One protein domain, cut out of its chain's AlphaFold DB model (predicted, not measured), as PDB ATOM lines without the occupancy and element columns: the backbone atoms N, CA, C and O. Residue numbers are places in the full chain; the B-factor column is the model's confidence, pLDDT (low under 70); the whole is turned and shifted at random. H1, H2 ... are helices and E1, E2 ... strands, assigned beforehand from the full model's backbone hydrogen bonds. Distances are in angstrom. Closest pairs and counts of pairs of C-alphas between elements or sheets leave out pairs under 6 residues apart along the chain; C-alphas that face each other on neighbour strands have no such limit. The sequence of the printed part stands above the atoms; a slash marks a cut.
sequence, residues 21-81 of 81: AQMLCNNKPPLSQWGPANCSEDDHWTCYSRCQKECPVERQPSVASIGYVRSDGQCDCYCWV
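What this domain is: This is residues 21 to 81 of the 81 residues of an uncharacterized protein of Colletotrichum fructicola (strain Nara gc5) (UniProt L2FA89). One helix, H1, packs slantwise on one face of a small three-stranded sheet; a long loop, residues 26 to 40, leads to it from E1. The 61 printed residues hold E1, H1, E2 and E3 in that order; the mixed sheet runs E1 E3 E2. The class is mixed, helices and strands, with under half of the residues in named elements. The whole is compact, radius of gyration of the C-alphas 11.0 A, spanning 34 by 24 by 14 A.

How they stand to each other: E1, residues 22 to 25, is parallel to E3, residues 76 to 80; N 24 and O 77 are within hydrogen-bond range, 2.8 A. E2, residues 63 to 67, forms an antiparallel hairpin with E3; N 63 and O 80 are within range, 2.7 A. H1, residues 41 to 54, is on the sheet, making two layers, a helix on one face, at a height of 8.2 A. It lies over E3 and E2, and only just not over E1, on which 2 of its C-alphas fall. The closest C-alphas of H1 and E2 are those of Tyr 48 and Ala 64, 5.0 A. In H1 every O i to N i+4 pair is within range.

Where its parts are: E1 begins at C-alpha 22 (7.888, 27.917, 2.668). H1 is 19.7 A long, E2 12.8 A. E3, 13.2 A, ends at C-alpha 80 (9.873, 18.373, -7.749).

The domain as a whole: The farthest C-alphas, Arg 59 and Asp 72, are 35.2 A apart. The printed part has no cut; the link E1 to H1 is long. Residues 35 to 38, 57 to 61, 67 to 71 and 73 have pLDDT under 70.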
ATOM      1  N   ALA A  21       9.903  27.434   6.400       80.62
ATOM      2  CA  ALA A  21       9.258  28.719   6.173       80.62
ATOM      3  C   ALA A  21       8.290  28.653   4.989       80.62
ATOM      4  O   ALA A  21       7.154  29.120   5.101       80.62
ATOM      5  N   GLN A  22       8.712  28.049   3.872       81.75
ATOM      6  CA  GLN A  22       7.888  27.917   2.668       81.75
ATOM      7  C   GLN A  22       7.958  26.516   2.049       81.75
ATOM      8  O   GLN A  22       8.930  25.783   2.206       81.75
ATOM      9  N   MET A  23       6.889  26.153   1.337       84.44
ATOM     10  CA  MET A  23       6.767  24.936   0.531       84.44
ATOM     11  C   MET A  23       6.597  25.335  -0.933       84.44
ATOM     12  O   MET A  23       5.710  26.125  -1.258       84.44
ATOM     13  N   LEU A  24       7.450  24.803  -1.804       86.19
ATOM     14  CA  LEU A  24       7.559  25.199  -3.206       86.19
ATOM     15  C   LEU A  24       7.496  23.954  -4.100       86.19
ATOM     16  O   LEU A  24       8.485  23.243  -4.270       86.19
ATOM     17  N   CYS A  25       6.323  23.693  -4.681       83.56
ATOM     18  CA  CYS A  25       6.115  22.586  -5.617       83.56
ATOM     19  C   CYS A  25       6.633  22.919  -7.027       83.56
ATOM     20  O   CYS A  25       6.416  24.022  -7.525       83.56
ATOM     21  N   ASN A  26       7.244  21.938  -7.696       80.44
ATOM     22  CA  ASN A  26       7.763  21.990  -9.069       80.44
ATOM     23  C   ASN A  26       8.731  23.147  -9.352       80.44
ATOM     24  O   ASN A  26       8.871  23.578 -10.493       80.44
ATOM     25  N   ASN A  27       9.406  23.653  -8.321       75.06
ATOM     26  CA  ASN A  27      10.220  24.856  -8.430       75.06
ATOM     27  C   ASN A  27      11.645  24.598  -7.941       75.06
ATOM     28  O   ASN A  27      12.111  25.231  -7.000       75.06
ATOM     29  N   LYS A  28      12.314  23.609  -8.547       78.38
ATOM     30  CA  LYS A  28      13.678  23.229  -8.175       78.38
ATOM     31  C   LYS A  28      14.653  24.375  -8.497       78.38
ATOM     32  O   LYS A  28      14.851  24.674  -9.677       78.38
ATOM     33  N   PRO A  29      15.328  24.963  -7.493       76.75
ATOM     34  CA  PRO A  29      16.370  25.948  -7.732       76.75
ATOM     35  C   PRO A  29      17.559  25.321  -8.480       76.75
ATOM     36  O   PRO A  29      17.889  24.148  -8.245       76.75
ATOM     37  N   PRO A  30      18.253  26.071  -9.351       83.44
ATOM     38  CA  PRO A  30      19.492  25.609  -9.971       83.44
ATOM     39  C   PRO A  30      20.545  25.257  -8.911       83.44
ATOM     40  O   PRO A  30      20.614  25.904  -7.870       83.44
ATOM     41  N   LEU A  31      21.392  24.251  -9.184       79.44
ATOM     42  CA  LEU A  31      22.380  23.709  -8.229       79.44
ATOM     43  C   LEU A  31      23.309  24.779  -7.620       79.44
ATOM     44  O   LEU A  31      23.734  24.643  -6.481       79.44
ATOM     45  N   SER A  32      23.571  25.864  -8.350       80.38
ATOM     46  CA  SER A  32      24.378  27.002  -7.894       80.38
ATOM     47  C   SER A  32      23.741  27.834  -6.775       80.38
ATOM     48  O   SER A  32      24.446  28.604  -6.133       80.38
ATOM     49  N   GLN A  33      22.431  27.708  -6.551       75.50
ATOM     50  CA  GLN A  33      21.704  28.408  -5.486       75.50
ATOM     51  C   GLN A  33      21.635  27.603  -4.184       75.50
ATOM     52  O   GLN A  33      21.117  28.099  -3.188       75.50
ATOM     53  N   TRP A  34      22.144  26.369  -4.170       75.38
ATOM     54  CA  TRP A  34      22.133  25.529  -2.977       75.38
ATOM     55  C   TRP A  34      23.338  25.875  -2.100       75.38
ATOM     56  O   TRP A  34      24.481  25.577  -2.443       75.38
ATOM     57  N   GLY A  35      23.075  26.541  -0.976       66.62
ATOM     58  CA  GLY A  35      24.067  26.849   0.056       66.62
ATOM     59  C   GLY A  35      24.088  25.833   1.208       66.62
ATOM     60  O   GLY A  35      23.239  24.937   1.261       66.62
ATOM     61  N   PRO A  36      25.036  25.974   2.157       56.12
ATOM     62  CA  PRO A  36      25.048  25.183   3.380       56.12
ATOM     63  C   PRO A  36      23.824  25.540   4.224       56.12
ATOM     64  O   PRO A  36      23.716  26.630   4.785       56.12
ATOM     65  N   ALA A  37      22.889  24.605   4.275       60.75
ATOM     66  CA  ALA A  37      21.658  24.723   5.019       60.75
ATOM     67  C   ALA A  37      21.863  24.237   6.455       60.75
ATOM     68  O   ALA A  37      22.222  23.080   6.648       60.75
ATOM     69  N   ASN A  38      21.601  25.073   7.462       68.06
ATOM     70  CA  ASN A  38      21.546  24.613   8.855       68.06
ATOM     71  C   ASN A  38      20.130  24.125   9.205       68.06
ATOM     72  O   ASN A  38      19.545  24.546  10.201       68.06
ATOM     73  N   CYS A  39      19.555  23.291   8.337       75.38
ATOM     74  CA  CYS A  39      18.266  22.670   8.606       75.38
ATOM     75  C   CYS A  39      18.445  21.398   9.430       75.38
ATOM     76  O   CYS A  39      19.412  20.658   9.248       75.38
ATOM     77  N   SER A  40      17.485  21.122  10.309       79.38
ATOM     78  CA  SER A  40      17.497  19.889  11.093       79.38
ATOM     79  C   SER A  40      17.070  18.687  10.248       79.38
ATOM     80  O   SER A  40      16.316  18.830   9.286       79.38
ATOM     81  N   GLU A  41      17.492  17.482  10.632       79.69
ATOM     82  CA  GLU A  41      17.020  16.243   9.997       79.69
ATOM     83  C   GLU A  41      15.483  16.108  10.073       79.69
ATOM     84  O   GLU A  41      14.846  15.657   9.121       79.69
ATOM     85  N   ASP A  42      14.864  16.597  11.150       82.25
ATOM     86  CA  ASP A  42      13.404  16.639  11.293       82.25
ATOM     87  C   ASP A  42      12.730  17.533  10.235       82.25
ATOM     88  O   ASP A  42      11.644  17.205   9.742       82.25
ATOM     89  N   ASP A  43      13.374  18.631   9.820       80.38
ATOM     90  CA  ASP A  43      12.885  19.468   8.716       80.38
ATOM     91  C   ASP A  43      12.994  18.731   7.376       80.38
ATOM     92  O   ASP A  43      12.111  18.872   6.527       80.38
ATOM     93  N   HIS A  44      14.030  17.900   7.184       79.94
ATOM     94  CA  HIS A  44      14.162  17.074   5.975       79.94
ATOM     95  C   HIS A  44      12.996  16.088   5.880       79.94
ATOM     96  O   HIS A  44      12.332  16.009   4.842       79.94
ATOM     97  N   TRP A  45      12.706  15.378   6.974       83.00
ATOM     98  CA  TRP A  45      11.590  14.435   7.037       83.00
ATOM     99  C   TRP A  45      10.238  15.125   6.865       83.00
ATOM    100  O   TRP A  45       9.409  14.673   6.072       83.00
ATOM    101  N   THR A  46      10.036  16.259   7.537       85.88
ATOM    102  CA  THR A  46       8.806  17.052   7.415       85.88
ATOM    103  C   THR A  46       8.604  17.529   5.979       85.88
ATOM    104  O   THR A  46       7.503  17.401   5.442       85.88
ATOM    105  N   CYS A  47       9.654  18.033   5.327       84.00
ATOM    106  CA  CYS A  47       9.604  18.444   3.929       84.00
ATOM    107  C   CYS A  47       9.239  17.271   3.020       84.00
ATOM    108  O   CYS A  47       8.302  17.379   2.232       84.00
ATOM    109  N   TYR A  48       9.899  16.122   3.184       84.75
ATOM    110  CA  TYR A  48       9.609  14.927   2.398       84.75
ATOM    111  C   TYR A  48       8.148  14.487   2.524       84.75
ATOM    112  O   TYR A  48       7.455  14.354   1.512       84.75
ATOM    113  N   SER A  49       7.643  14.323   3.750       85.44
ATOM    114  CA  SER A  49       6.252  13.924   3.985       85.44
ATOM    115  C   SER A  49       5.252  14.932   3.414       85.44
ATOM    116  O   SER A  49       4.230  14.535   2.848       85.44
ATOM    117  N   ARG A  50       5.543  16.233   3.527       85.94
ATOM    118  CA  ARG A  50       4.695  17.289   2.966       85.94
ATOM    119  C   ARG A  50       4.738  17.314   1.442       85.94
ATOM    120  O   ARG A  50       3.678  17.441   0.843       85.94
ATOM    121  N   CYS A  51       5.889  17.101   0.806       85.06
ATOM    122  CA  CYS A  51       5.986  17.007  -0.652       85.06
ATOM    123  C   CYS A  51       5.129  15.868  -1.217       85.06
ATOM    124  O   CYS A  51       4.419  16.085  -2.194       85.06
ATOM    125  N   GLN A  52       5.131  14.688  -0.581       83.06
ATOM    126  CA  GLN A  52       4.280  13.569  -1.019       83.06
ATOM    127  C   GLN A  52       2.781  13.889  -0.915       83.06
ATOM    128  O   GLN A  52       1.979  13.383  -1.697       83.06
ATOM    129  N   LYS A  53       2.390  14.711   0.065       83.44
ATOM    130  CA  LYS A  53       0.986  15.016   0.366       83.44
ATOM    131  C   LYS A  53       0.450  16.237  -0.387       83.44
ATOM    132  O   LYS A  53      -0.679  16.210  -0.864       83.44
ATOM    133  N   GLU A  54       1.219  17.321  -0.419       81.88
ATOM    134  CA  GLU A  54       0.798  18.647  -0.899       81.88
ATOM    135  C   GLU A  54       1.251  18.924  -2.339       81.88
ATOM    136  O   GLU A  54       0.612  19.714  -3.027       81.88
ATOM    137  N   CYS A  55       2.297  18.242  -2.820       79.50
ATOM    138  CA  CYS A  55       2.755  18.313  -4.208       79.50
ATOM    139  C   CYS A  55       2.627  16.938  -4.896       79.50
ATOM    140  O   CYS A  55       3.640  16.399  -5.350       79.50
ATOM    141  N   PRO A  56       1.426  16.324  -4.943       70.38
ATOM    142  CA  PRO A  56       1.259  15.009  -5.544       70.38
ATOM    143  C   PRO A  56       1.495  15.095  -7.051       70.38
ATOM    144  O   PRO A  56       0.877  15.908  -7.740       70.38
ATOM    145  N   VAL A  57       2.363  14.231  -7.571       65.06
ATOM    146  CA  VAL A  57       2.545  14.073  -9.014       65.06
ATOM    147  C   VAL A  57       2.128  12.673  -9.414       65.06
ATOM    148  O   VAL A  57       2.479  11.677  -8.780       65.06
ATOM    149  N   GLU A  58       1.294  12.601 -10.448       60.69
ATOM    150  CA  GLU A  58       0.675  11.353 -10.858       60.69
ATOM    151  C   GLU A  58       1.759  10.336 -11.239       60.69
ATOM    152  O   GLU A  58       2.545  10.551 -12.163       60.69
ATOM    153  N   ARG A  59       1.774   9.203 -10.524       66.00
ATOM    154  CA  ARG A  59       2.641   8.039 -10.784       66.00
ATOM    155  C   ARG A  59       4.139   8.255 -10.547       66.00
ATOM    156  O   ARG A  59       4.916   7.393 -10.954       66.00
ATOM    157  N   GLN A  60       4.558   9.337  -9.886       69.88
ATOM    158  CA  GLN A  60       5.969   9.562  -9.553       69.88
ATOM    159  C   GLN A  60       6.116  10.093  -8.120       69.88
ATOM    160  O   GLN A  60       5.397  11.020  -7.748       69.88
ATOM    161  N   PRO A  61       7.007   9.512  -7.294       66.44
ATOM    162  CA  PRO A  61       7.260  10.032  -5.957       66.44
ATOM    163  C   PRO A  61       7.950  11.393  -6.064       66.44
ATOM    164  O   PRO A  61       8.968  11.521  -6.743       66.44
ATOM    165  N   SER A  62       7.420  12.400  -5.371       73.00
ATOM    166  CA  SER A  62       8.012  13.738  -5.387       73.00
ATOM    167  C   SER A  62       9.382  13.698  -4.708       73.00
ATOM    168  O   SER A  62       9.521  13.216  -3.583       73.00
ATOM    169  N   VAL A  63      10.411  14.204  -5.374       79.44
ATOM    170  CA  VAL A  63      11.710  14.459  -4.760       79.44
ATOM    171  C   VAL A  63      11.567  15.686  -3.870       79.44
ATOM    172  O   VAL A  63      11.044  16.715  -4.294       79.44
ATOM    173  N   ALA A  64      12.023  15.564  -2.629       78.94
ATOM    174  CA  ALA A  64      12.028  16.647  -1.662       78.94
ATOM    175  C   ALA A  64      13.466  17.000  -1.308       78.94
ATOM    176  O   ALA A  64      14.289  16.117  -1.066       78.94
ATOM    177  N   SER A  65      13.757  18.290  -1.243       80.12
ATOM    178  CA  SER A  65      15.005  18.777  -0.677       80.12
ATOM    179  C   SER A  65      14.759  20.103   0.012       80.12
ATOM    180  O   SER A  65      14.010  20.947  -0.484       80.12
ATOM    181  N   ILE A  66      15.401  20.282   1.157       75.12
ATOM    182  CA  ILE A  66      15.414  21.557   1.857       75.12
ATOM    183  C   ILE A  66      16.735  22.252   1.570       75.12
ATOM    184  O   ILE A  66      17.789  21.619   1.539       75.12
ATOM    185  N   GLY A  67      16.679  23.542   1.270       67.44
ATOM    186  CA  GLY A  67      17.859  24.253   0.797       67.44
ATOM    187  C   GLY A  67      17.680  25.755   0.779       67.44
ATOM    188  O   GLY A  67      16.604  26.272   0.524       67.44
ATOM    189  N   TYR A  68      18.752  26.468   1.089       61.66
ATOM    190  CA  TYR A  68      18.718  27.890   1.402       61.66
ATOM    191  C   TYR A  68      18.854  28.746   0.141       61.66
ATOM    192  O   TYR A  68      19.942  29.221  -0.174       61.66
ATOM    193  N   VAL A  69      17.744  28.995  -0.559       57.94
ATOM    194  CA  VAL A  69      17.672  30.150  -1.479       57.94
ATOM    195  C   VAL A  69      17.484  31.449  -0.682       57.94
ATOM    196  O   VAL A  69      17.787  32.539  -1.168       57.94
ATOM    197  N   ARG A  70      17.001  31.355   0.565       64.56
ATOM    198  CA  ARG A  70      16.722  32.517   1.407       64.56
ATOM    199  C   ARG A  70      17.965  33.036   2.127       64.56
ATOM    200  O   ARG A  70      18.747  32.283   2.701       64.56
ATOM    201  N   SER A  71      18.089  34.360   2.156       68.06
ATOM    202  CA  SER A  71      19.146  35.099   2.857       68.06
ATOM    203  C   SER A  71      18.894  35.278   4.358       68.06
ATOM    204  O   SER A  71      19.774  35.754   5.069       68.06
ATOM    205  N   ASP A  72      17.708  34.915   4.851       72.00
ATOM    206  CA  ASP A  72      17.270  35.140   6.233       72.00
ATOM    207  C   ASP A  72      17.523  33.952   7.171       72.00
ATOM    208  O   ASP A  72      17.114  33.975   8.330       72.00
ATOM    209  N   GLY A  73      18.210  32.918   6.687       68.56
ATOM    210  CA  GLY A  73      18.606  31.782   7.507       68.56
ATOM    211  C   GLY A  73      17.508  30.729   7.723       68.56
ATOM    212  O   GLY A  73      17.735  29.784   8.482       68.56
ATOM    213  N   GLN A  74      16.340  30.879   7.087       74.38
ATOM    214  CA  GLN A  74      15.229  29.932   7.195       74.38
ATOM    215  C   GLN A  74      15.300  28.816   6.144       74.38
ATOM    216  O   GLN A  74      15.819  29.000   5.043       74.38
ATOM    217  N   CYS A  75      14.725  27.663   6.485       79.69
ATOM    218  CA  CYS A  75      14.631  26.506   5.602       79.69
ATOM    219  C   CYS A  75      13.397  26.606   4.705       79.69
ATOM    220  O   CYS A  75      12.275  26.628   5.201       79.69
ATOM    221  N   ASP A  76      13.586  26.592   3.391       84.56
ATOM    222  CA  ASP A  76      12.496  26.361   2.443       84.56
ATOM    223  C   ASP A  76      12.523  24.912   1.958       84.56
ATOM    224  O   ASP A  76      13.585  24.310   1.784       84.56
ATOM    225  N   CYS A  77      11.336  24.355   1.738       84.75
ATOM    226  CA  CYS A  77      11.133  23.019   1.207       84.75
ATOM    227  C   CYS A  77      10.790  23.098  -0.279       84.75
ATOM    228  O   CYS A  77       9.773  23.681  -0.664       84.75
ATOM    229  N   TYR A  78      11.631  22.487  -1.108       86.00
ATOM    230  CA  TYR A  78      11.451  22.406  -2.550       86.00
ATOM    231  C   TYR A  78      11.065  20.985  -2.925       86.00
ATOM    232  O   TYR A  78      11.790  20.032  -2.632       86.00
ATOM    233  N   CYS A  79       9.935  20.857  -3.610       84.38
ATOM    234  CA  CYS A  79       9.425  19.596  -4.122       84.38
ATOM    235  C   CYS A  79       9.489  19.617  -5.650       84.38
ATOM    236  O   CYS A  79       9.109  20.614  -6.262       84.38
ATOM    237  N   TRP A  80       9.929  18.541  -6.290       83.00
ATOM    238  CA  TRP A  80       9.873  18.373  -7.749       83.00
ATOM    239  C   TRP A  80       9.755  16.890  -8.112       83.00
ATOM    240  O   TRP A  80       9.671  16.049  -7.221       83.00
ATOM    241  N   VAL A  81       9.734  16.573  -9.406       73.00
ATOM    242  CA  VAL A  81       9.739  15.202  -9.944       73.00
ATOM    243  C   VAL A  81      10.964  15.004 -10.813       73.00
ATOM    244  O   VAL A  81      11.263  15.937 -11.594       73.00
TER     245      VAL A  81